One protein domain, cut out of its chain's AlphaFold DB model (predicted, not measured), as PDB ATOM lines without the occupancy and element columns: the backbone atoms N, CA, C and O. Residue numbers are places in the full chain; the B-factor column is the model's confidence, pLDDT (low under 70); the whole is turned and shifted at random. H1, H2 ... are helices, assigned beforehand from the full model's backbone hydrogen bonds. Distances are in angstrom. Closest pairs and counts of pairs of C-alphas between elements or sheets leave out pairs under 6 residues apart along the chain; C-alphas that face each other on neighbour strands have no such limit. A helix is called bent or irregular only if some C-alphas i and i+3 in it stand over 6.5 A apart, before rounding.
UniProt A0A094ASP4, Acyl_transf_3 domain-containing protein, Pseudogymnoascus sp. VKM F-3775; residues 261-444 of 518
ATOM      1  N   TRP A 261     -10.481  36.433  36.045       91.69
ATOM      2  CA  TRP A 261     -11.432  35.318  36.087       91.69
ATOM      3  C   TRP A 261     -10.744  33.953  36.108       91.69
ATOM      4  O   TRP A 261     -11.208  33.056  36.811       91.69
ATOM      5  N   SER A 262      -9.612  33.804  35.418       84.56
ATOM      6  CA  SER A 262      -8.757  32.623  35.555       84.56
ATOM      7  C   SER A 262      -8.214  32.496  36.981       84.56
ATOM      8  O   SER A 262      -8.277  31.403  37.539       84.56
ATOM      9  N   GLN A 263      -7.767  33.593  37.606       84.50
ATOM     10  CA  GLN A 263      -7.299  33.569  38.999       84.50
ATOM     11  C   GLN A 263      -8.418  33.192  39.983       84.50
ATOM     12  O   GLN A 263      -8.211  32.345  40.847       84.50
ATOM     13  N   VAL A 264      -9.619  33.761  39.828       89.12
ATOM     14  CA  VAL A 264     -10.793  33.415  40.650       89.12
ATOM     15  C   VAL A 264     -11.203  31.954  40.450       89.12
ATOM     16  O   VAL A 264     -11.559  31.288  41.419       89.12
ATOM     17  N   LYS A 265     -11.122  31.424  39.223       88.62
ATOM     18  CA  LYS A 265     -11.426  30.017  38.917       88.62
ATOM     19  C   LYS A 265     -10.408  29.052  39.537       88.62
ATOM     20  O   LYS A 265     -10.808  28.011  40.052       88.62
ATOM     21  N   ASP A 266      -9.122  29.390  39.490       84.31
ATOM     22  CA  ASP A 266      -8.031  28.610  40.092       84.31
ATOM     23  C   ASP A 266      -8.113  28.646  41.630       84.31
ATOM     24  O   ASP A 266      -8.150  27.594  42.270       84.31
ATOM     25  N   TRP A 267      -8.314  29.829  42.225       86.56
ATOM     26  CA  TRP A 267      -8.613  29.984  43.652       86.56
ATOM     27  C   TRP A 267      -9.840  29.171  44.083       86.56
ATOM     28  O   TRP A 267      -9.770  28.424  45.060       86.56
ATOM     29  N   TRP A 268     -10.946  29.248  43.335       89.31
ATOM     30  CA  TRP A 268     -12.163  28.489  43.630       89.31
ATOM     31  C   TRP A 268     -11.939  26.976  43.532       89.31
ATOM     32  O   TRP A 268     -12.407  26.232  44.390       89.31
ATOM     33  N   HIS A 269     -11.177  26.508  42.542       86.19
ATOM     34  CA  HIS A 269     -10.772  25.105  42.437       86.19
ATOM     35  C   HIS A 269      -9.966  24.657  43.669       86.19
ATOM     36  O   HIS A 269     -10.285  23.634  44.277       86.19
ATOM     37  N   HIS A 270      -8.980  25.450  44.097       83.62
ATOM     38  CA  HIS A 270      -8.178  25.152  45.285       83.62
ATOM     39  C   HIS A 270      -8.970  25.249  46.605       83.62
ATOM     40  O   HIS A 270      -8.687  24.480  47.528       83.62
ATOM     41  N   ALA A 271      -9.994  26.106  46.682       85.44
ATOM     42  CA  ALA A 271     -10.939  26.177  47.801       85.44
ATOM     43  C   ALA A 271     -11.895  24.969  47.841       85.44
ATOM     44  O   ALA A 271     -12.109  24.386  48.902       85.44
ATOM     45  N   VAL A 272     -12.411  24.525  46.689       85.44
ATOM     46  CA  VAL A 272     -13.221  23.297  46.588       85.44
ATOM     47  C   VAL A 272     -12.398  22.067  46.982       85.44
ATOM     48  O   VAL A 272     -12.916  21.202  47.685       85.44
ATOM     49  N   LEU A 273     -11.112  21.998  46.613       80.81
ATOM     50  CA  LEU A 273     -10.210  20.930  47.068       80.81
ATOM     51  C   LEU A 273     -10.024  20.915  48.595       80.81
ATOM     52  O   LEU A 273      -9.993  19.833  49.174       80.81
ATOM     53  N   LEU A 274      -9.957  22.079  49.255       80.88
ATOM     54  CA  LEU A 274      -9.855  22.168  50.722       80.88
ATOM     55  C   LEU A 274     -11.095  21.638  51.461       80.88
ATOM     56  O   LEU A 274     -10.981  21.220  52.612       80.88
ATOM     57  N   TRP A 275     -12.268  21.655  50.822       77.06
ATOM     58  CA  TRP A 275     -13.531  21.174  51.400       77.06
ATOM     59  C   TRP A 275     -13.951  19.782  50.899       77.06
ATOM     60  O   TRP A 275     -14.960  19.243  51.357       77.06
ATOM     61  N   ASN A 276     -13.216  19.182  49.957       77.69
ATOM     62  CA  ASN A 276     -13.598  17.910  49.351       77.69
ATOM     63  C   ASN A 276     -13.136  16.707  50.190       77.69
ATOM     64  O   ASN A 276     -12.045  16.168  50.009       77.69
ATOM     65  N   SER A 277     -14.033  16.239  51.055       67.81
ATOM     66  CA  SER A 277     -13.850  15.079  51.937       67.81
ATOM     67  C   SER A 277     -13.673  13.725  51.241       67.81
ATOM     68  O   SER A 277     -13.410  12.732  51.916       67.81
ATOM     69  N   LEU A 278     -13.829  13.668  49.914       68.62
ATOM     70  CA  LEU A 278     -13.643  12.461  49.104       68.62
ATOM     71  C   LEU A 278     -12.267  12.414  48.412       68.62
ATOM     72  O   LEU A 278     -11.945  11.423  47.755       68.62
ATOM     73  N   VAL A 279     -11.445  13.462  48.548       68.69
ATOM     74  CA  VAL A 279     -10.023  13.407  48.179       68.69
ATOM     75  C   VAL A 279      -9.294  12.510  49.181       68.69
ATOM     76  O   VAL A 279      -9.542  12.578  50.381       68.69
ATOM     77  N   ASN A 280      -8.369  11.675  48.702       65.56
ATOM     78  CA  ASN A 280      -7.544  10.847  49.578       65.56
ATOM     79  C   ASN A 280      -6.532  11.710  50.353       65.56
ATOM     80  O   ASN A 280      -5.437  11.985  49.859       65.56
ATOM     81  N   VAL A 281      -6.901  12.120  51.566       66.25
ATOM     82  CA  VAL A 281      -6.028  12.829  52.512       66.25
ATOM     83  C   VAL A 281      -5.099  11.822  53.209       66.25
ATOM     84  O   VAL A 281      -5.238  11.536  54.397       66.25
ATOM     85  N   ASP A 282      -4.150  11.252  52.461       64.12
ATOM     86  CA  ASP A 282      -3.073  10.433  53.031       64.12
ATOM     87  C   ASP A 282      -2.102  11.351  53.797       64.12
ATOM     88  O   ASP A 282      -1.413  12.178  53.193       64.12
ATOM     89  N   GLY A 283      -1.997  11.190  55.122       57.91
ATOM     90  CA  GLY A 283      -1.099  11.971  55.986       57.91
ATOM     91  C   GLY A 283       0.396  11.887  55.628       57.91
ATOM     92  O   GLY A 283       1.211  12.636  56.187       57.91
ATOM     93  N   ARG A 284       0.780  11.010  54.689       61.69
ATOM     94  CA  ARG A 284       2.111  10.947  54.064       61.69
ATOM     95  C   ARG A 284       2.288  11.981  52.941       61.69
ATOM     96  O   ARG A 284       3.386  12.521  52.799       61.69
ATOM     97  N   ALA A 285       1.237  12.278  52.176       59.94
ATOM     98  CA  ALA A 285       1.254  13.109  50.971       59.94
ATOM     99  C   ALA A 285       0.371  14.360  51.148       59.94
ATOM    100  O   ALA A 285      -0.781  14.398  50.726       59.94
ATOM    101  N   LEU A 286       0.926  15.398  51.784       65.69
ATOM    102  CA  LEU A 286       0.185  16.634  52.049       65.69
ATOM    103  C   LEU A 286      -0.154  17.389  50.760       65.69
ATOM    104  O   LEU A 286       0.721  17.668  49.941       65.69
ATOM    105  N   TYR A 287      -1.408  17.819  50.661       70.12
ATOM    106  CA  TYR A 287      -1.814  18.901  49.777       70.12
ATOM    107  C   TYR A 287      -1.424  20.241  50.419       70.12
ATOM    108  O   TYR A 287      -1.949  20.604  51.470       70.12
ATOM    109  N   LEU A 288      -0.489  20.958  49.791       70.31
ATOM    110  CA  LEU A 288      -0.067  22.302  50.190       70.31
ATOM    111  C   LEU A 288      -0.766  23.330  49.276       70.31
ATOM    112  O   LEU A 288      -0.498  23.326  48.073       70.31
ATOM    113  N   PRO A 289      -1.683  24.180  49.778       73.56
ATOM    114  CA  PRO A 289      -2.439  25.092  48.918       73.56
ATOM    115  C   PRO A 289      -1.584  26.280  48.431       73.56
ATOM    116  O   PRO A 289      -0.913  26.911  49.247       73.56
ATOM    117  N   PRO A 290      -1.647  26.672  47.140       70.62
ATOM    118  CA  PRO A 290      -0.768  27.705  46.565       70.62
ATOM    119  C   PRO A 290      -1.132  29.157  46.945       70.62
ATOM    120  O   PRO A 290      -0.415  30.096  46.591       70.62
ATOM    121  N   TYR A 291      -2.255  29.355  47.645       76.88
ATOM    122  CA  TYR A 291      -2.728  30.665  48.117       76.88
ATOM    123  C   TYR A 291      -2.350  30.934  49.576       76.88
ATOM    124  O   TYR A 291      -1.972  32.050  49.915       76.88
ATOM    125  N   ASP A 292      -2.423  29.908  50.425       76.19
ATOM    126  CA  ASP A 292      -1.886  29.916  51.782       76.19
ATOM    127  C   ASP A 292      -1.498  28.486  52.167       76.19
ATOM    128  O   ASP A 292      -2.355  27.609  52.318       76.19
ATOM    129  N   GLY A 293      -0.195  28.262  52.341       74.12
ATOM    130  CA  GLY A 293       0.340  26.960  52.712       74.12
ATOM    131  C   GLY A 293      -0.210  26.453  54.044       74.12
ATOM    132  O   GLY A 293      -0.406  25.251  54.184       74.12
ATOM    133  N   HIS A 294      -0.531  27.332  55.003       77.19
ATOM    134  CA  HIS A 294      -0.990  26.931  56.341       77.19
ATOM    135  C   HIS A 294      -2.357  26.230  56.322       77.19
ATOM    136  O   HIS A 294      -2.662  25.460  57.228       77.19
ATOM    137  N   LEU A 295      -3.148  26.393  55.257       81.75
ATOM    138  CA  LEU A 295      -4.422  25.690  55.092       81.75
ATOM    139  C   LEU A 295      -4.263  24.181  54.784       81.75
ATOM    140  O   LEU A 295      -5.272  23.488  54.661       81.75
ATOM    141  N   TRP A 296      -3.033  23.644  54.713       79.00
ATOM    142  CA  TRP A 296      -2.754  22.203  54.538       79.00
ATOM    143  C   TRP A 296      -3.406  21.304  55.599       79.00
ATOM    144  O   TRP A 296      -3.681  20.134  55.332       79.00
ATOM    145  N   THR A 297      -3.650  21.835  56.798       81.81
ATOM    146  CA  THR A 297      -4.283  21.110  57.907       81.81
ATOM    147  C   THR A 297      -5.787  20.940  57.726       81.81
ATOM    148  O   THR A 297      -6.324  19.925  58.155       81.81
ATOM    149  N   ILE A 298      -6.481  21.864  57.052       84.56
ATOM    150  CA  ILE A 298      -7.956  21.895  56.997       84.56
ATOM    151  C   ILE A 298      -8.584  20.574  56.497       84.56
ATOM    152  O   ILE A 298      -9.525  20.103  57.144       84.56
ATOM    153  N   PRO A 299      -8.078  19.909  55.434       83.81
ATOM    154  CA  PRO A 299      -8.611  18.612  55.010       83.81
ATOM    155  C   PRO A 299      -8.376  17.497  56.041       83.81
ATOM    156  O   PRO A 299      -9.207  16.600  56.172       83.81
ATOM    157  N   ILE A 300      -7.269  17.558  56.790       84.81
ATOM    158  CA  ILE A 300      -6.910  16.583  57.833       84.81
ATOM    159  C   ILE A 300      -7.796  16.776  59.067       84.81
ATOM    160  O   ILE A 300      -8.369  15.801  59.547       84.81
ATOM    161  N   GLU A 301      -7.968  18.017  59.529       87.31
ATOM    162  CA  GLU A 301      -8.870  18.378  60.632       87.31
ATOM    163  C   GLU A 301     -10.305  17.915  60.352       87.31
ATOM    164  O   GLU A 301     -10.956  17.294  61.200       87.31
ATOM    165  N   TYR A 302     -10.791  18.152  59.130       86.44
ATOM    166  CA  TYR A 302     -12.126  17.735  58.705       86.44
ATOM    167  C   TYR A 302     -12.263  16.203  58.626       86.44
ATOM    168  O   TYR A 302     -13.227  15.633  59.148       86.44
ATOM    169  N   HIS A 303     -11.286  15.517  58.024       86.50
ATOM    170  CA  HIS A 303     -11.275  14.057  57.895       86.50
ATOM    171  C   HIS A 303     -11.181  13.355  59.263       86.50
ATOM    172  O   HIS A 303     -11.982  12.466  59.560       86.50
ATOM    173  N   GLY A 304     -10.271  13.805  60.133       89.38
ATOM    174  CA  GLY A 304     -10.111  13.307  61.500       89.38
ATOM    175  C   GLY A 304     -11.359  13.521  62.361       89.38
ATOM    176  O   GLY A 304     -11.793  12.600  63.058       89.38
ATOM    177  N   SER A 305     -12.004  14.685  62.233       91.12
ATOM    178  CA  SER A 305     -13.281  14.982  62.898       91.12
ATOM    179  C   SER A 305     -14.398  14.020  62.475       91.12
ATOM    180  O   SER A 305     -15.130  13.518  63.332       91.12
ATOM    181  N   ILE A 306     -14.511  13.700  61.178       91.00
ATOM    182  CA  ILE A 306     -15.470  12.695  60.685       91.00
ATOM    183  C   ILE A 306     -15.140  11.303  61.232       91.00
ATOM    184  O   ILE A 306     -16.050  10.597  61.672       91.00
ATOM    185  N   ILE A 307     -13.865  10.905  61.248       91.75
ATOM    186  CA  ILE A 307     -13.453   9.595  61.772       91.75
ATOM    187  C   ILE A 307     -13.803   9.463  63.258       91.75
ATOM    188  O   ILE A 307     -14.378   8.446  63.646       91.75
ATOM    189  N   VAL A 308     -13.534  10.481  64.083       93.75
ATOM    190  CA  VAL A 308     -13.925  10.475  65.506       93.75
ATOM    191  C   VAL A 308     -15.441  10.451  65.665       93.75
ATOM    192  O   VAL A 308     -15.944   9.653  66.453       93.75
ATOM    193  N   PHE A 309     -16.183  11.258  64.907       94.69
ATOM    194  CA  PHE A 309     -17.647  11.271  64.958       94.69
ATOM    195  C   PHE A 309     -18.247   9.892  64.635       94.69
ATOM    196  O   PHE A 309     -19.075   9.380  65.394       94.69
ATOM    197  N   LEU A 310     -17.788   9.246  63.559       95.12
ATOM    198  CA  LEU A 310     -18.236   7.906  63.172       95.12
ATOM    199  C   LEU A 310     -17.780   6.831  64.170       95.12
ATOM    200  O   LEU A 310     -18.577   5.961  64.527       95.12
ATOM    201  N   ALA A 311     -16.545   6.901  64.673       94.50
ATOM    202  CA  ALA A 311     -16.049   5.982  65.696       94.50
ATOM    203  C   ALA A 311     -16.887   6.077  66.981       94.50
ATOM    204  O   ALA A 311     -17.339   5.047  67.487       94.50
ATOM    205  N   LEU A 312     -17.168   7.296  67.457       94.38
ATOM    206  CA  LEU A 312     -18.018   7.557  68.621       94.38
ATOM    207  C   LEU A 312     -19.455   7.060  68.413       94.38
ATOM    208  O   LEU A 312     -20.010   6.453  69.328       94.38
ATOM    209  N   LEU A 313     -20.042   7.233  67.222       96.00
ATOM    210  CA  LEU A 313     -21.358   6.671  66.889       96.00
ATOM    211  C   LEU A 313     -21.368   5.135  66.931       96.00
ATOM    212  O   LEU A 313     -22.280   4.549  67.520       96.00
ATOM    213  N   CYS A 314     -20.352   4.477  66.364       95.81
ATOM    214  CA  CYS A 314     -20.225   3.016  66.382       95.81
ATOM    215  C   CYS A 314     -20.131   2.453  67.810       95.81
ATOM    216  O   CYS A 314     -20.744   1.427  68.112       95.81
ATOM    217  N   VAL A 315     -19.413   3.134  68.709       94.94
ATOM    218  CA  VAL A 315     -19.242   2.699  70.108       94.94
ATOM    219  C   VAL A 315     -20.305   3.248  71.074       94.94
ATOM    220  O   VAL A 315     -20.313   2.866  72.244       94.94
ATOM    221  N   ALA A 316     -21.228   4.106  70.621       93.75
ATOM    222  CA  ALA A 316     -22.158   4.864  71.473       93.75
ATOM    223  C   ALA A 316     -23.051   4.006  72.391       93.75
ATOM    224  O   ALA A 316     -23.509   4.483  73.427       93.75
ATOM    225  N   LYS A 317     -23.310   2.744  72.018       94.62
ATOM    226  CA  LYS A 317     -24.122   1.783  72.793       94.62
ATOM    227  C   LYS A 317     -23.298   0.675  73.469       94.62
ATOM    228  O   LYS A 317     -23.874  -0.260  74.025       94.62
ATOM    229  N   MET A 318     -21.967   0.747  73.421       93.94
ATOM    230  CA  MET A 318     -21.088  -0.211  74.097       93.94
ATOM    231  C   MET A 318     -20.991   0.082  75.601       93.94
ATOM    232  O   MET A 318     -21.181   1.210  76.051       93.94
ATOM    233  N   ARG A 319     -20.648  -0.938  76.400       90.31
ATOM    234  CA  ARG A 319     -20.271  -0.734  77.812       90.31
ATOM    235  C   ARG A 319     -18.962   0.077  77.877       90.31
ATOM    236  O   ARG A 319     -18.119  -0.154  77.013       90.31
ATOM    237  N   PRO A 320     -18.726   0.940  78.886       88.25
ATOM    238  CA  PRO A 320     -17.566   1.843  78.902       88.25
ATOM    239  C   PRO A 320     -16.208   1.160  78.684       88.25
ATOM    240  O   PRO A 320     -15.413   1.628  77.880       88.25
ATOM    241  N   TRP A 321     -15.964  -0.002  79.300       87.12
ATOM    242  CA  TRP A 321     -14.714  -0.744  79.083       87.12
ATOM    243  C   TRP A 321     -14.594  -1.320  77.660       87.12
ATOM    244  O   TRP A 321     -13.509  -1.307  77.090       87.12
ATOM    245  N   LEU A 322     -15.701  -1.767  77.051       91.38
ATOM    246  CA  LEU A 322     -15.720  -2.214  75.652       91.38
ATOM    247  C   LEU A 322     -15.487  -1.044  74.691       91.38
ATOM    248  O   LEU A 322     -14.777  -1.217  73.705       91.38
ATOM    249  N   ARG A 323     -16.044   0.138  74.991       92.62
ATOM    250  CA  ARG A 323     -15.790   1.377  74.243       92.62
ATOM    251  C   ARG A 323     -14.309   1.750  74.292       92.62
ATOM    252  O   ARG A 323     -13.702   1.914  73.238       92.62
ATOM    253  N   LEU A 324     -13.724   1.789  75.491       91.44
ATOM    254  CA  LEU A 324     -12.303   2.072  75.694       91.44
ATOM    255  C   LEU A 324     -11.419   1.071  74.933       91.44
ATOM    256  O   LEU A 324     -10.535   1.483  74.186       91.44
ATOM    257  N   CYS A 325     -11.690  -0.236  75.041       92.44
ATOM    258  CA  CYS A 325     -10.955  -1.264  74.296       92.44
ATOM    259  C   CYS A 325     -11.114  -1.136  72.770       92.44
ATOM    260  O   CYS A 325     -10.138  -1.334  72.047       92.44
ATOM    261  N   ALA A 326     -12.306  -0.792  72.269       94.25
ATOM    262  CA  ALA A 326     -12.553  -0.615  70.838       94.25
ATOM    263  C   ALA A 326     -11.824   0.618  70.273       94.25
ATOM    264  O   ALA A 326     -11.137   0.509  69.257       94.25
ATOM    265  N   LEU A 327     -11.906   1.765  70.955       94.06
ATOM    266  CA  LEU A 327     -11.195   2.990  70.569       94.06
ATOM    267  C   LEU A 327      -9.668   2.823  70.685       94.06
ATOM    268  O   LEU A 327      -8.930   3.292  69.816       94.06
ATOM    269  N   ALA A 328      -9.182   2.100  71.700       93.62
ATOM    270  CA  ALA A 328      -7.759   1.801  71.863       93.62
ATOM    271  C   ALA A 328      -7.255   0.857  70.762       93.62
ATOM    272  O   ALA A 328      -6.232   1.138  70.138       93.62
ATOM    273  N   GLY A 329      -8.002  -0.208  70.452       94.75
ATOM    274  CA  GLY A 329      -7.697  -1.109  69.338       94.75
ATOM    275  C   GLY A 329      -7.685  -0.389  67.987       94.75
ATOM    276  O   GLY A 329      -6.770  -0.596  67.191       94.75
ATOM    277  N   PHE A 330      -8.635   0.520  67.749       95.06
ATOM    278  CA  PHE A 330      -8.666   1.339  66.536       95.06
ATOM    279  C   PHE A 330      -7.490   2.329  66.471       95.06
ATOM    280  O   PHE A 330      -6.895   2.509  65.410       95.06
ATOM    281  N   SER A 331      -7.072   2.904  67.602       92.94
ATOM    282  CA  SER A 331      -5.877   3.762  67.672       92.94
ATOM    283  C   SER A 331      -4.589   2.983  67.381       92.94
ATOM    284  O   SER A 331      -3.754   3.439  66.605       92.94
ATOM    285  N   VAL A 332      -4.451   1.772  67.934       92.12
ATOM    286  CA  VAL A 332      -3.313   0.869  67.671       92.12
ATOM    287  C   VAL A 332      -3.288   0.403  66.210       92.12
ATOM    288  O   VAL A 332      -2.214   0.325  65.615       92.12
ATOM    289  N   TYR A 333      -4.449   0.157  65.596       92.62
ATOM    290  CA  TYR A 333      -4.544  -0.137  64.163       92.62
ATOM    291  C   TYR A 333      -4.052   1.038  63.299       92.62
ATOM    292  O   TYR A 333      -3.234   0.836  62.403       92.62
ATOM    293  N   ASN A 334      -4.482   2.269  63.599       90.44
ATOM    294  CA  ASN A 334      -4.023   3.463  62.877       90.44
ATOM    295  C   ASN A 334      -2.518   3.729  63.083       90.44
ATOM    296  O   ASN A 334      -1.830   4.098  62.133       90.44
ATOM    297  N   LEU A 335      -1.982   3.448  64.278       86.75
ATOM    298  CA  LEU A 335      -0.541   3.468  64.557       86.75
ATOM    299  C   LEU A 335       0.232   2.463  63.693       86.75
ATOM    300  O   LEU A 335       1.235   2.832  63.080       86.75
ATOM    301  N   TRP A 336      -0.249   1.223  63.593       86.31
ATOM    302  CA  TRP A 336       0.346   0.193  62.737       86.31
ATOM    303  C   TRP A 336       0.285   0.565  61.244       86.31
ATOM    304  O   TRP A 336       1.268   0.394  60.525       86.31
ATOM    305  N   ALA A 337      -0.826   1.157  60.796       85.81
ATOM    306  CA  ALA A 337      -1.009   1.665  59.435       85.81
ATOM    307  C   ALA A 337      -0.261   2.991  59.139       85.81
ATOM    308  O   ALA A 337      -0.266   3.454  58.000       85.81
ATOM    309  N   THR A 338       0.423   3.569  60.135       83.38
ATOM    310  CA  THR A 338       1.174   4.843  60.106       83.38
ATOM    311  C   THR A 338       0.349   6.125  59.902       83.38
ATOM    312  O   THR A 338       0.893   7.127  59.432       83.38
ATOM    313  N   HIS A 339      -0.932   6.121  60.270       86.25
ATOM    314  CA  HIS A 339      -1.802   7.304  60.240       86.25
ATOM    315  C   HIS A 339      -1.600   8.166  61.495       86.25
ATOM    316  O   HIS A 339      -2.412   8.136  62.421       86.25
ATOM    317  N   TRP A 340      -0.485   8.906  61.542       85.88
ATOM    318  CA  TRP A 340      -0.123   9.798  62.658       85.88
ATOM    319  C   TRP A 340      -1.248  10.792  62.990       85.88
ATOM    320  O   TRP A 340      -1.498  11.085  64.158       85.88
ATOM    321  N   GLU A 341      -1.951  11.245  61.955       86.81
ATOM    322  CA  GLU A 341      -3.060  12.179  62.014       86.81
ATOM    323  C   GLU A 341      -4.295  11.567  62.688       86.81
ATOM    324  O   GLU A 341      -4.839  12.149  63.620       86.81
ATOM    325  N   ILE A 342      -4.704  10.350  62.315       89.50
ATOM    326  CA  ILE A 342      -5.899   9.713  62.896       89.50
ATOM    327  C   ILE A 342      -5.674   9.386  64.385       89.50
ATOM    328  O   ILE A 342      -6.604   9.465  65.189       89.50
ATOM    329  N   ILE A 343      -4.434   9.069  64.776       91.06
ATOM    330  CA  ILE A 343      -4.083   8.757  66.169       91.06
ATOM    331  C   ILE A 343      -4.359   9.946  67.093       91.06
ATOM    332  O   ILE A 343      -4.992   9.736  68.122       91.06
ATOM    333  N   ILE A 344      -3.942  11.172  66.747       91.56
ATOM    334  CA  ILE A 344      -4.117  12.336  67.642       91.56
ATOM    335  C   ILE A 344      -5.591  12.707  67.861       91.56
ATOM    336  O   ILE A 344      -5.968  13.121  68.957       91.56
ATOM    337  N   PHE A 345      -6.452  12.479  66.865       91.94
ATOM    338  CA  PHE A 345      -7.898  12.646  67.024       91.94
ATOM    339  C   PHE A 345      -8.510  11.559  67.925       91.94
ATOM    340  O   PHE A 345      -9.340  11.855  68.789       91.94
ATOM    341  N   LEU A 346      -8.081  10.300  67.778       93.75
ATOM    342  CA  LEU A 346      -8.575   9.194  68.605       93.75
ATOM    343  C   LEU A 346      -8.036   9.223  70.046       93.75
ATOM    344  O   LEU A 346      -8.774   8.857  70.965       93.75
ATOM    345  N   THR A 347      -6.800   9.680  70.282       92.31
ATOM    346  CA  THR A 347      -6.247   9.796  71.645       92.31
ATOM    347  C   THR A 347      -6.972  10.860  72.462       92.31
ATOM    348  O   THR A 347      -7.217  10.623  73.642       92.31
ATOM    349  N   GLY A 348      -7.433  11.954  71.846       91.75
ATOM    350  CA  GLY A 348      -8.324  12.919  72.502       91.75
ATOM    351  C   GLY A 348      -9.614  12.275  73.030       91.75
ATOM    352  O   GLY A 348      -9.948  12.425  74.205       91.75
ATOM    353  N   ALA A 349     -10.299  11.478  72.200       91.06
ATOM    354  CA  ALA A 349     -11.502  10.747  72.616       91.06
ATOM    355  C   ALA A 349     -11.213   9.690  73.705       91.06
ATOM    356  O   ALA A 349     -12.000   9.527  74.639       91.06
ATOM    357  N   LEU A 350     -10.066   9.005  73.621       91.69
ATOM    358  CA  LEU A 350      -9.606   8.070  74.652       91.69
ATOM    359  C   LEU A 350      -9.304   8.760  75.984       91.69
ATOM    360  O   LEU A 350      -9.627   8.202  77.030       91.69
ATOM    361  N   PHE A 351      -8.716   9.957  75.974       91.44
ATOM    362  CA  PHE A 351      -8.439  10.701  77.201       91.44
ATOM    363  C   PHE A 351      -9.719  11.131  77.914       91.44
ATOM    364  O   PHE A 351      -9.767  11.017  79.135       91.44
ATOM    365  N   CYS A 352     -10.785  11.502  77.198       89.50
ATOM    366  CA  CYS A 352     -12.092  11.725  77.827       89.50
ATOM    367  C   CYS A 352     -12.605  10.462  78.547       89.50
ATOM    368  O   CYS A 352     -13.032  10.538  79.700       89.50
ATOM    369  N   ASP A 353     -12.521   9.292  77.905       88.50
ATOM    370  CA  ASP A 353     -12.937   8.019  78.512       88.50
ATOM    371  C   ASP A 353     -12.075   7.626  79.722       88.50
ATOM    372  O   ASP A 353     -12.611   7.188  80.742       88.50
ATOM    373  N   VAL A 354     -10.756   7.813  79.639       88.62
ATOM    374  CA  VAL A 354      -9.826   7.560  80.753       88.62
ATOM    375  C   VAL A 354     -10.059   8.545  81.901       88.62
ATOM    376  O   VAL A 354     -10.050   8.120  83.055       88.62
ATOM    377  N   HIS A 355     -10.328   9.822  81.614       88.25
ATOM    378  CA  HIS A 355     -10.617  10.839  82.624       88.25
ATOM    379  C   HIS A 355     -11.847  10.462  83.453       88.25
ATOM    380  O   HIS A 355     -11.763  10.411  84.676       88.25
ATOM    381  N   PHE A 356     -12.967  10.112  82.810       85.00
ATOM    382  CA  PHE A 356     -14.164   9.668  83.536       85.00
ATOM    383  C   PHE A 356     -13.997   8.294  84.204       85.00
ATOM    384  O   PHE A 356     -14.647   8.019  85.211       85.00
ATOM    385  N   ALA A 357     -13.125   7.425  83.683       83.50
ATOM    386  CA  ALA A 357     -12.826   6.144  84.320       83.50
ATOM    387  C   ALA A 357     -11.931   6.282  85.567       83.50
ATOM    388  O   ALA A 357     -12.073   5.470  86.487       83.50
ATOM    389  N   ARG A 358     -11.031   7.279  85.626       79.06
ATOM    390  CA  ARG A 358      -9.982   7.385  86.664       79.06
ATOM    391  C   ARG A 358     -10.540   7.424  88.084       79.06
ATOM    392  O   ARG A 358      -9.988   6.776  88.967       79.06
ATOM    393  N   ASP A 359     -11.674   8.095  88.273       70.94
ATOM    394  CA  ASP A 359     -12.326   8.278  89.575       70.94
ATOM    395  C   ASP A 359     -12.907   6.957  90.130       70.94
ATOM    396  O   ASP A 359     -13.248   6.867  91.308       70.94
ATOM    397  N   SER A 360     -12.978   5.904  89.301       71.00
ATOM    398  CA  SER A 360     -13.360   4.541  89.698       71.00
ATOM    399  C   SER A 360     -12.174   3.593  89.946       71.00
ATOM    400  O   SER A 360     -12.384   2.462  90.389       71.00
ATOM    401  N   ILE A 361     -10.932   4.017  89.675       69.69
ATOM    402  CA  ILE A 361      -9.742   3.163  89.811       69.69
ATOM    403  C   ILE A 361      -9.264   3.167  91.276       69.69
ATOM    404  O   ILE A 361      -8.853   4.214  91.783       69.69
ATOM    405  N   PRO A 362      -9.258   2.018  91.981       68.38
ATOM    406  CA  PRO A 362      -8.821   1.967  93.372       68.38
ATOM    407  C   PRO A 362      -7.316   2.240  93.497       68.38
ATOM    408  O   PRO A 362      -6.490   1.651  92.798       68.38
ATOM    409  N   PHE A 363      -6.950   3.123  94.429       68.12
ATOM    410  CA  PHE A 363      -5.567   3.551  94.629       68.12
ATOM    411  C   PHE A 363      -4.649   2.381  95.059       68.12
ATOM    412  O   PHE A 363      -4.971   1.690  96.032       68.12
ATOM    413  N   PRO A 364      -3.486   2.158  94.409       74.94
ATOM    414  CA  PRO A 364      -2.633   1.008  94.708       74.94
ATOM    415  C   PRO A 364      -2.098   0.984  96.147       74.94
ATOM    416  O   PRO A 364      -1.415   1.904  96.602       74.94
ATOM    417  N   SER A 365      -2.327  -0.125  96.854       69.69
ATOM    418  CA  SER A 365      -1.984  -0.286  98.277       69.69
ATOM    419  C   SER A 365      -0.483  -0.180  98.589       69.69
ATOM    420  O   SER A 365      -0.113   0.188  99.703       69.69
ATOM    421  N   PHE A 366       0.405  -0.432  97.621       74.31
ATOM    422  CA  PHE A 366       1.845  -0.212  97.800       74.31
ATOM    423  C   PHE A 366       2.201   1.285  97.850       74.31
ATOM    424  O   PHE A 366       3.004   1.696  98.689       74.31
ATOM    425  N   LEU A 367       1.530   2.118  97.045       69.12
ATOM    426  CA  LEU A 367       1.670   3.578  97.078       69.12
ATOM    427  C   LEU A 367       1.037   4.199  98.330       69.12
ATOM    428  O   LEU A 367       1.264   5.375  98.604       69.12
ATOM    429  N   ALA A 368       0.260   3.453  99.123       72.06
ATOM    430  CA  ALA A 368      -0.287   3.942 100.391       72.06
ATOM    431  C   ALA A 368       0.786   4.106 101.485       72.06
ATOM    432  O   ALA A 368       0.578   4.864 102.428       72.06
ATOM    433  N   LYS A 369       1.940   3.433 101.349       78.75
ATOM    434  CA  LYS A 369       3.001   3.378 102.372       78.75
ATOM    435  C   LYS A 369       3.956   4.580 102.382       78.75
ATOM    436  O   LYS A 369       4.707   4.746 103.336       78.75
ATOM    437  N   ILE A 370       3.957   5.400 101.330       78.38
ATOM    438  CA  ILE A 370       4.836   6.574 101.203       78.38
ATOM    439  C   ILE A 370       4.094   7.804 101.771       78.38
ATOM    440  O   ILE A 370       2.913   7.980 101.455       78.38
ATOM    441  N   PRO A 371       4.726   8.679 102.581       84.38
ATOM    442  CA  PRO A 371       4.047   9.832 103.177       84.38
ATOM    443  C   PRO A 371       3.456  10.780 102.122       84.38
ATOM    444  O   PRO A 371       4.062  11.044 101.082       84.38
ATOM    445  N   ALA A 372       2.261  11.316 102.401       81.00
ATOM    446  CA  ALA A 372       1.438  12.047 101.431       81.00
ATOM    447  C   ALA A 372       2.169  13.205 100.726       81.00
ATOM    448  O   ALA A 372       2.084  13.320  99.506       81.00
ATOM    449  N   PHE A 373       2.933  14.002 101.473       82.38
ATOM    450  CA  PHE A 373       3.701  15.125 100.933       82.38
ATOM    451  C   PHE A 373       4.818  14.676  99.974       82.38
ATOM    452  O   PHE A 373       4.952  15.224  98.884       82.38
ATOM    453  N   ALA A 374       5.562  13.619 100.323       82.75
ATOM    454  CA  ALA A 374       6.601  13.067  99.452       82.75
ATOM    455  C   ALA A 374       6.005  12.463  98.169       82.75
ATOM    456  O   ALA A 374       6.553  12.671  97.090       82.75
ATOM    457  N   ARG A 375       4.849  11.784  98.260       80.81
ATOM    458  CA  ARG A 375       4.118  11.298  97.073       80.81
ATOM    459  C   ARG A 375       3.711  12.437  96.148       80.81
ATOM    460  O   ARG A 375       3.886  12.305  94.944       80.81
ATOM    461  N   LEU A 376       3.199  13.540  96.699       83.56
ATOM    462  CA  LEU A 376       2.810  14.708  95.911       83.56
ATOM    463  C   LEU A 376       4.015  15.321  95.184       83.56
ATOM    464  O   LEU A 376       3.918  15.585  93.990       83.56
ATOM    465  N   ILE A 377       5.153  15.485  95.869       85.12
ATOM    466  CA  ILE A 377       6.389  15.996  95.254       85.12
ATOM    467  C   ILE A 377       6.883  15.057  94.149       85.12
ATOM    468  O   ILE A 377       7.146  15.519  93.044       85.12
ATOM    469  N   VAL A 378       6.978  13.749  94.412       86.44
ATOM    470  CA  VAL A 378       7.456  12.769  93.419       86.44
ATOM    471  C   VAL A 378       6.512  12.686  92.218       86.44
ATOM    472  O   VAL A 378       6.984  12.656  91.085       86.44
ATOM    473  N   ALA A 379       5.193  12.713  92.432       84.50
ATOM    474  CA  ALA A 379       4.213  12.713  91.348       84.50
ATOM    475  C   ALA A 379       4.289  13.994  90.502       84.50
ATOM    476  O   ALA A 379       4.321  13.907  89.279       84.50
ATOM    477  N   GLN A 380       4.377  15.174  91.127       84.31
ATOM    478  CA  GLN A 380       4.502  16.442  90.402       84.31
ATOM    479  C   GLN A 380       5.845  16.560  89.668       84.31
ATOM    480  O   GLN A 380       5.869  17.002  88.526       84.31
ATOM    481  N   ALA A 381       6.948  16.095  90.263       87.12
ATOM    482  CA  ALA A 381       8.252  16.044  89.601       87.12
ATOM    483  C   ALA A 381       8.271  15.061  88.417       87.12
ATOM    484  O   ALA A 381       8.868  15.362  87.386       87.12
ATOM    485  N   ALA A 382       7.592  13.913  88.530       89.88
ATOM    486  CA  ALA A 382       7.449  12.959  87.432       89.88
ATOM    487  C   ALA A 382       6.581  13.522  86.294       89.88
ATOM    488  O   ALA A 382       6.989  13.462  85.138       89.88
ATOM    489  N   LEU A 383       5.427  14.121  86.614       88.94
ATOM    490  CA  LEU A 383       4.554  14.777  85.634       88.94
ATOM    491  C   LEU A 383       5.290  15.914  84.917       88.94
ATOM    492  O   LEU A 383       5.293  15.948  83.692       88.94
ATOM    493  N   PHE A 384       5.998  16.770  85.655       88.19
ATOM    494  CA  PHE A 384       6.840  17.818  85.076       88.19
ATOM    495  C   PHE A 384       7.971  17.251  84.199       88.19
ATOM    496  O   PHE A 384       8.230  17.764  83.117       88.19
ATOM    497  N   GLY A 385       8.607  16.143  84.594       89.75
ATOM    498  CA  GLY A 385       9.595  15.460  83.750       89.75
ATOM    499  C   GLY A 385       9.019  14.954  82.419       89.75
ATOM    500  O   GLY A 385       9.698  15.026  81.393       89.75
ATOM    501  N   ILE A 386       7.765  14.489  82.412       92.25
ATOM    502  CA  ILE A 386       7.066  14.063  81.190       92.25
ATOM    503  C   ILE A 386       6.616  15.280  80.365       92.25
ATOM    504  O   ILE A 386       6.749  15.240  79.147       92.25
ATOM    505  N   ASP A 387       6.166  16.372  80.993       90.00
ATOM    506  CA  ASP A 387       5.845  17.655  80.336       90.00
ATOM    507  C   ASP A 387       7.051  18.218  79.562       90.00
ATOM    508  O   ASP A 387       6.945  18.544  78.375       90.00
ATOM    509  N   LEU A 388       8.234  18.224  80.188       90.00
ATOM    510  CA  LEU A 388       9.476  18.639  79.531       90.00
ATOM    511  C   LEU A 388       9.869  17.710  78.375       90.00
ATOM    512  O   LEU A 388      10.339  18.186  77.341       90.00
ATOM    513  N   PHE A 389       9.669  16.396  78.516       91.75
ATOM    514  CA  PHE A 389       9.940  15.440  77.439       91.75
ATOM    515  C   PHE A 389       8.940  15.573  76.277       91.75
ATOM    516  O   PHE A 389       9.342  15.560  75.115       91.75
ATOM    517  N   ALA A 390       7.655  15.773  76.570       92.69
ATOM    518  CA  ALA A 390       6.611  16.016  75.581       92.69
ATOM    519  C   ALA A 390       6.862  17.322  74.810       92.69
ATOM    520  O   ALA A 390       6.816  17.337  73.580       92.69
ATOM    521  N   THR A 391       7.233  18.390  75.521       90.12
ATOM    522  CA  THR A 391       7.644  19.674  74.935       90.12
ATOM    523  C   THR A 391       8.909  19.528  74.084       90.12
ATOM    524  O   THR A 391       8.986  20.086  72.993       90.12
ATOM    525  N   HIS A 392       9.886  18.722  74.515       90.00
ATOM    526  CA  HIS A 392      11.064  18.404  73.705       90.00
ATOM    527  C   HIS A 392      10.695  17.666  72.405       90.00
ATOM    528  O   HIS A 392      11.217  18.025  71.352       90.00
ATOM    529  N   LEU A 393       9.766  16.701  72.441       90.88
ATOM    530  CA  LEU A 393       9.258  16.046  71.227       90.88
ATOM    531  C   LEU A 393       8.484  17.005  70.309       90.88
ATOM    532  O   LEU A 393       8.573  16.872  69.092       90.88
ATOM    533  N   LEU A 394       7.767  17.988  70.861       88.88
ATOM    534  CA  LEU A 394       7.075  19.027  70.084       88.88
ATOM    535  C   LEU A 394       8.032  20.037  69.428       88.88
ATOM    536  O   LEU A 394       7.690  20.629  68.409       88.88
ATOM    537  N   CYS A 395       9.246  20.188  69.953       86.44
ATOM    538  CA  CYS A 395      10.314  21.004  69.368       86.44
ATOM    539  C   CYS A 395      11.175  20.248  68.329       86.44
ATOM    540  O   CYS A 395      12.292  20.681  68.030       86.44
ATOM    541  N   TYR A 396      10.696  19.116  67.792       83.50
ATOM    542  CA  TYR A 396      11.422  18.317  66.799       83.50
ATOM    543  C   TYR A 396      11.651  19.117  65.498       83.50
ATOM    544  O   TYR A 396      10.676  19.492  64.840       83.50
ATOM    545  N   PRO A 397      12.912  19.337  65.074       75.50
ATOM    546  CA  PRO A 397      13.224  20.217  63.949       75.50
ATOM    547  C   PRO A 397      12.918  19.573  62.587       75.50
ATOM    548  O   PRO A 397      13.197  18.389  62.376       75.50
ATOM    549  N   ASP A 398      12.400  20.374  61.651       64.19
ATOM    550  CA  ASP A 398      12.043  19.949  60.286       64.19
ATOM    551  C   ASP A 398      13.251  19.411  59.504       64.19
ATOM    552  O   ASP A 398      13.173  18.397  58.806       64.19
ATOM    553  N   GLU A 399      14.395  20.076  59.669       67.62
ATOM    554  CA  GLU A 399      15.664  19.726  59.041       67.62
ATOM    555  C   GLU A 399      16.726  19.334  60.076       67.62
ATOM    556  O   GLU A 399      16.654  19.671  61.257       67.62
ATOM    557  N   LEU A 400      17.755  18.612  59.618       70.75
ATOM    558  CA  LEU A 400      18.975  18.295  60.377       70.75
ATOM    559  C   LEU A 400      18.791  17.536  61.714       70.75
ATOM    560  O   LEU A 400      19.778  17.288  62.405       70.75
ATOM    561  N   ALA A 401      17.588  17.047  62.044       73.69
ATOM    562  CA  ALA A 401      17.297  16.268  63.260       73.69
ATOM    563  C   ALA A 401      18.285  15.109  63.539       73.69
ATOM    564  O   ALA A 401      18.563  14.794  64.692       73.69
ATOM    565  N   ALA A 402      18.851  14.496  62.492       74.31
ATOM    566  CA  ALA A 402      19.829  13.410  62.597       74.31
ATOM    567  C   ALA A 402      21.230  13.848  63.082       74.31
ATOM    568  O   ALA A 402      21.996  13.008  63.559       74.31
ATOM    569  N   VAL A 403      21.577  15.137  62.966       74.56
ATOM    570  CA  VAL A 403      22.848  15.705  63.457       74.56
ATOM    571  C   VAL A 403      22.669  16.574  64.702       74.56
ATOM    572  O   VAL A 403      23.617  16.720  65.473       74.56
ATOM    573  N   THR A 404      21.467  17.101  64.951       75.25
ATOM    574  CA  THR A 404      21.169  17.862  66.170       75.25
ATOM    575  C   THR A 404      21.289  16.964  67.417       75.25
ATOM    576  O   THR A 404      20.694  15.880  67.456       75.25
ATOM    577  N   PRO A 405      22.030  17.385  68.466       76.44
ATOM    578  CA  PRO A 405      22.072  16.683  69.749       76.44
ATOM    579  C   PRO A 405      20.670  16.447  70.326       76.44
ATOM    580  O   PRO A 405      19.742  17.197  70.030       76.44
ATOM    581  N   SER A 406      20.517  15.413  71.159       82.88
ATOM    582  CA  SER A 406      19.240  14.815  71.609       82.88
ATOM    583  C   SER A 406      18.381  14.201  70.484       82.88
ATOM    584  O   SER A 406      18.151  12.989  70.508       82.88
ATOM    585  N   TYR A 407      18.010  14.957  69.446       83.88
ATOM    586  CA  TYR A 407      17.168  14.459  68.346       83.88
ATOM    587  C   TYR A 407      17.812  13.330  67.532       83.88
ATOM    588  O   TYR A 407      17.098  12.423  67.108       83.88
ATOM    589  N   ARG A 408      19.146  13.282  67.407       83.56
ATOM    590  CA  ARG A 408      19.859  12.148  66.788       83.56
ATOM    591  C   ARG A 408      19.463  10.786  67.384       83.56
ATOM    592  O   ARG A 408      19.348   9.809  66.644       83.56
ATOM    593  N   THR A 409      19.234  10.711  68.696       86.88
ATOM    594  CA  THR A 409      18.792   9.470  69.355       86.88
ATOM    595  C   THR A 409      17.348   9.144  68.977       86.88
ATOM    596  O   THR A 409      17.057   8.005  68.623       86.88
ATOM    597  N   ILE A 410      16.469  10.150  68.966       87.06
ATOM    598  CA  ILE A 410      15.050  10.029  68.591       87.06
ATOM    599  C   ILE A 410      14.914   9.550  67.129       87.06
ATOM    600  O   ILE A 410      14.164   8.615  66.843       87.06
ATOM    601  N   VAL A 411      15.731  10.088  66.215       85.62
ATOM    602  CA  VAL A 411      15.868   9.595  64.831       85.62
ATOM    603  C   VAL A 411      16.245   8.109  64.811       85.62
ATOM    604  O   VAL A 411      15.591   7.330  64.123       85.62
ATOM    605  N   SER A 412      17.244   7.688  65.596       83.88
ATOM    606  CA  SER A 412      17.714   6.291  65.600       83.88
ATOM    607  C   SER A 412      16.705   5.263  66.139       83.88
ATOM    608  O   SER A 412      16.806   4.092  65.789       83.88
ATOM    609  N   ILE A 413      15.720   5.692  66.940       88.56
ATOM    610  CA  ILE A 413      14.626   4.842  67.452       88.56
ATOM    611  C   ILE A 413      13.303   5.031  66.687       88.56
ATOM    612  O   ILE A 413      12.272   4.497  67.093       88.56
ATOM    613  N   THR A 414      13.303   5.798  65.592       86.25
ATOM    614  CA  THR A 414      12.102   6.014  64.770       86.25
ATOM    615  C   THR A 414      11.716   4.715  64.049       86.25
ATOM    616  O   THR A 414      12.574   4.128  63.384       86.25
ATOM    617  N   PRO A 415      10.448   4.254  64.117       82.31
ATOM    618  CA  PRO A 415      10.011   3.049  63.414       82.31
ATOM    619  C   PRO A 415      10.309   3.119  61.912       82.31
ATOM    620  O   PRO A 415      10.047   4.135  61.272       82.31
ATOM    621  N   HIS A 416      10.819   2.036  61.320       76.94
ATOM    622  CA  HIS A 416      11.255   2.045  59.915       76.94
ATOM    623  C   HIS A 416      10.111   2.336  58.923       76.94
ATOM    624  O   HIS A 416      10.311   3.017  57.922       76.94
ATOM    625  N   SER A 417       8.880   1.924  59.244       73.12
ATOM    626  CA  SER A 417       7.667   2.282  58.489       73.12
ATOM    627  C   SER A 417       7.344   3.786  58.499       73.12
ATOM    628  O   SER A 417       6.568   4.255  57.670       73.12
ATOM    629  N   MET A 418       7.943   4.544  59.420       70.88
ATOM    630  CA  MET A 418       7.782   5.988  59.595       70.88
ATOM    631  C   MET A 418       9.074   6.765  59.305       70.88
ATOM    632  O   MET A 418       9.054   7.991  59.323       70.88
ATOM    633  N   SER A 419      10.198   6.106  58.986       66.12
ATOM    634  CA  SER A 419      11.506   6.768  58.823       66.12
ATOM    635  C   SER A 419      11.647   7.595  57.534       66.12
ATOM    636  O   SER A 419      12.738   8.059  57.207       66.12
ATOM    637  N   SER A 420      10.563   7.793  56.779       64.31
ATOM    638  CA  SER A 420      10.514   8.742  55.663       64.31
ATOM    639  C   SER A 420      10.636  10.181  56.181       64.31
ATOM    640  O   SER A 420       9.979  10.554  57.154       64.31
ATOM    641  N   ALA A 421      11.434  11.022  55.516       54.34
ATOM    642  CA  ALA A 421      11.654  12.409  55.944       54.34
ATOM    643  C   ALA A 421      10.327  13.189  56.102       54.34
ATOM    644  O   ALA A 421       9.463  13.149  55.223       54.34
ATOM    645  N   GLY A 422      10.143  13.877  57.228       65.38
ATOM    646  CA  GLY A 422       8.888  14.547  57.603       65.38
ATOM    647  C   GLY A 422       7.797  13.625  58.179       65.38
ATOM    648  O   GLY A 422       7.082  14.048  59.079       65.38
ATOM    649  N   LEU A 423       7.690  12.355  57.763       71.25
ATOM    650  CA  LEU A 423       6.747  11.405  58.386       71.25
ATOM    651  C   LEU A 423       7.202  11.040  59.806       71.25
ATOM    652  O   LEU A 423       6.401  11.078  60.737       71.25
ATOM    653  N   GLY A 424       8.500  10.777  59.985       80.94
ATOM    654  CA  GLY A 424       9.082  10.491  61.300       80.94
ATOM    655  C   GLY A 424       8.952  11.669  62.269       80.94
ATOM    656  O   GLY A 424       8.620  11.470  63.431       80.94
ATOM    657  N   GLN A 425       9.116  12.902  61.778       83.50
ATOM    658  CA  GLN A 425       8.851  14.118  62.556       83.50
ATOM    659  C   GLN A 425       7.385  14.172  63.002       83.50
ATOM    660  O   GLN A 425       7.127  14.284  64.195       83.50
ATOM    661  N   ARG A 426       6.423  14.056  62.073       84.00
ATOM    662  CA  ARG A 426       4.984  14.104  62.396       84.00
ATOM    663  C   ARG A 426       4.575  13.033  63.406       84.00
ATOM    664  O   ARG A 426       3.773  13.317  64.288       84.00
ATOM    665  N   PHE A 427       5.173  11.844  63.332       88.06
ATOM    666  CA  PHE A 427       5.014  10.812  64.355       88.06
ATOM    667  C   PHE A 427       5.495  11.281  65.742       88.06
ATOM    668  O   PHE A 427       4.740  11.178  66.708       88.06
ATOM    669  N   TRP A 428       6.697  11.854  65.862       90.12
ATOM    670  CA  TRP A 428       7.188  12.359  67.153       90.12
ATOM    671  C   TRP A 428       6.414  13.580  67.666       90.12
ATOM    672  O   TRP A 428       6.160  13.656  68.866       90.12
ATOM    673  N   LEU A 429       5.952  14.469  66.780       90.62
ATOM    674  CA  LEU A 429       5.040  15.565  67.130       90.62
ATOM    675  C   LEU A 429       3.699  15.026  67.661       90.62
ATOM    676  O   LEU A 429       3.215  15.500  68.686       90.62
ATOM    677  N   ALA A 430       3.128  13.996  67.024       90.88
ATOM    678  CA  ALA A 430       1.898  13.336  67.472       90.88
ATOM    679  C   ALA A 430       2.055  12.658  68.847       90.88
ATOM    680  O   ALA A 430       1.167  12.767  69.699       90.88
ATOM    681  N   VAL A 431       3.195  12.001  69.094       92.50
ATOM    682  CA  VAL A 431       3.543  11.432  70.409       92.50
ATOM    683  C   VAL A 431       3.724  12.541  71.452       92.50
ATOM    684  O   VAL A 431       3.161  12.438  72.541       92.50
ATOM    685  N   GLY A 432       4.440  13.620  71.120       93.50
ATOM    686  CA  GLY A 432       4.635  14.780  71.993       93.50
ATOM    687  C   GLY A 432       3.319  15.454  72.384       93.50
ATOM    688  O   GLY A 432       3.057  15.638  73.569       93.50
ATOM    689  N   ALA A 433       2.443  15.732  71.414       93.19
ATOM    690  CA  ALA A 433       1.114  16.298  71.653       93.19
ATOM    691  C   ALA A 433       0.256  15.390  72.552       93.19
ATOM    692  O   ALA A 433      -0.341  15.855  73.524       93.19
ATOM    693  N   THR A 434       0.248  14.084  72.269       93.44
ATOM    694  CA  THR A 434      -0.493  13.082  73.050       93.44
ATOM    695  C   THR A 434      -0.003  13.027  74.504       93.44
ATOM    696  O   THR A 434      -0.817  13.010  75.427       93.44
ATOM    697  N   LEU A 435       1.316  13.044  74.732       94.19
ATOM    698  CA  LEU A 435       1.896  13.063  76.080       94.19
ATOM    699  C   LEU A 435       1.617  14.378  76.820       94.19
ATOM    700  O   LEU A 435       1.264  14.339  77.999       94.19
ATOM    701  N   LEU A 436       1.729  15.525  76.141       93.44
ATOM    702  CA  LEU A 436       1.496  16.842  76.737       93.44
ATOM    703  C   LEU A 436       0.053  16.972  77.252       93.44
ATOM    704  O   LEU A 436      -0.164  17.334  78.408       93.44
ATOM    705  N   VAL A 437      -0.935  16.611  76.425       92.38
ATOM    706  CA  VAL A 437      -2.358  16.665  76.804       92.38
ATOM    707  C   VAL A 437      -2.655  15.737  77.988       92.38
ATOM    708  O   VAL A 437      -3.323  16.159  78.933       92.38
ATOM    709  N   ALA A 438      -2.111  14.514  77.993       91.56
ATOM    710  CA  ALA A 438      -2.278  13.581  79.110       91.56
ATOM    711  C   ALA A 438      -1.719  14.134  80.433       91.56
ATOM    712  O   ALA A 438      -2.345  14.003  81.484       91.56
ATOM    713  N   VAL A 439      -0.546  14.773  80.398       91.81
ATOM    714  CA  VAL A 439       0.093  15.338  81.594       91.81
ATOM    715  C   VAL A 439      -0.656  16.565  82.122       91.81
ATOM    716  O   VAL A 439      -0.815  16.701  83.338       91.81
ATOM    717  N   ILE A 440      -1.169  17.424  81.234       90.62
ATOM    718  CA  ILE A 440      -1.974  18.595  81.611       90.62
ATOM    719  C   ILE A 440      -3.313  18.173  82.244       90.62
ATOM    720  O   ILE A 440      -3.737  18.798  83.215       90.62
ATOM    721  N   ASP A 441      -3.956  17.102  81.767       89.00
ATOM    722  CA  ASP A 441      -5.198  16.578  82.368       89.00
ATOM    723  C   ASP A 441      -4.998  15.980  83.779       89.00
ATOM    724  O   ASP A 441      -5.875  16.062  84.650       89.00
ATOM    725  N   ILE A 442      -3.823  15.391  84.017       87.25
ATOM    726  CA  ILE A 442      -3.465  14.763  85.296       87.25
ATOM    727  C   ILE A 442      -2.925  15.790  86.309       87.25
ATOM    728  O   ILE A 442      -3.056  15.571  87.515       87.25
ATOM    729  N   SER A 443      -2.336  16.912  85.865       87.19
ATOM    730  CA  SER A 443      -1.754  17.928  86.756       87.19
ATOM    731  C   SER A 443      -2.548  19.244  86.803       87.19
ATOM    732  O   SER A 443      -2.353  20.112  85.947       87.19
ATOM    733  N   PRO A 444      -3.327  19.496  87.879       84.19
ATOM    734  CA  PRO A 444      -3.990  20.784  88.103       84.19
ATOM    735  C   PRO A 444      -3.030  21.981  88.142       84.19
ATOM    736  O   PRO A 444      -3.443  23.111  87.899       84.19
TER     737      PRO A 444
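This is residues 261 to 444 of the 518 residues of the protein "Acyl_transf_3 domain-containing protein" of Pseudogymnoascus sp. VKM F-3775 (UniProt A0A094ASP4). Four helices, H3, H4, H7 and H5, run side by side in that order as a loose slab, while H2 crosses H4 and H1 prolongs one end of the long axis. H5 reaches toward the other end, where residues 359 to 366 and 368 to 374 stick out. The printed part has 184 residues with seven named helices, H1 to H7, and no named strand; its class is all helix. It is loose, with a radius of gyration of the C-alphas of 20.2 A, and spans 74 by 49 by 30 A.

H1, residues 261 to 275, begins at C-alpha (-11.432, 35.318, 36.087). H2, residues 293 to 315, is 35.7 A long and only just irregular: C-alphas 296 and 299 are 6.9 A apart. H3 is residues 320 to 336. H4, residues 340 to 358, has a kink of 28 degrees near residue 349. H5, residues 372 to 394, is 32.6 A long. H6 is residues 407 to 412. H7, residues 423 to 442, is 29.0 A long and ends at C-alpha (-3.465, 14.763, 85.296).

H1 touches H2 with residues 274 to 275 alone, C-alphas 274 and 299 being closest at 5.7 A. H2 touches H4 at a steep tilt of 46 degrees, closest at C-alphas 304 and 342, 5.7 A. H3 and H4 form a hairpin, closest at C-alphas 331 and 343, 5.5 A. H4 touches H7, the same way at 16 degrees, closest at C-alphas 340 and 427, 5.5 A. H5 touches H7, opposite ways at 25 degrees, closest at C-alphas 390 and 432, 4.3 A. H6 is close to H7 but not clearly touching, with C-alphas 411 and 424 at 7.7 A. Every O i to N i+4 pair is within hydrogen-bond range in H1, H3, H5, H6 and H7; H2 has 15 of 19 and H4 12 of 15.

The C-alphas of Trp 261 and Lys 369 are farthest apart, 75.0 A. The printed part has no cut. The links H1 to H2, H4 to H5 and H5 to H6 are long. The model's confidence is low, with pLDDT under 70, at residues 277 to 286, 361 to 363, 365, 367, 398 to 399 and 419 to 422; the mean pLDDT of the printed part is 83.7.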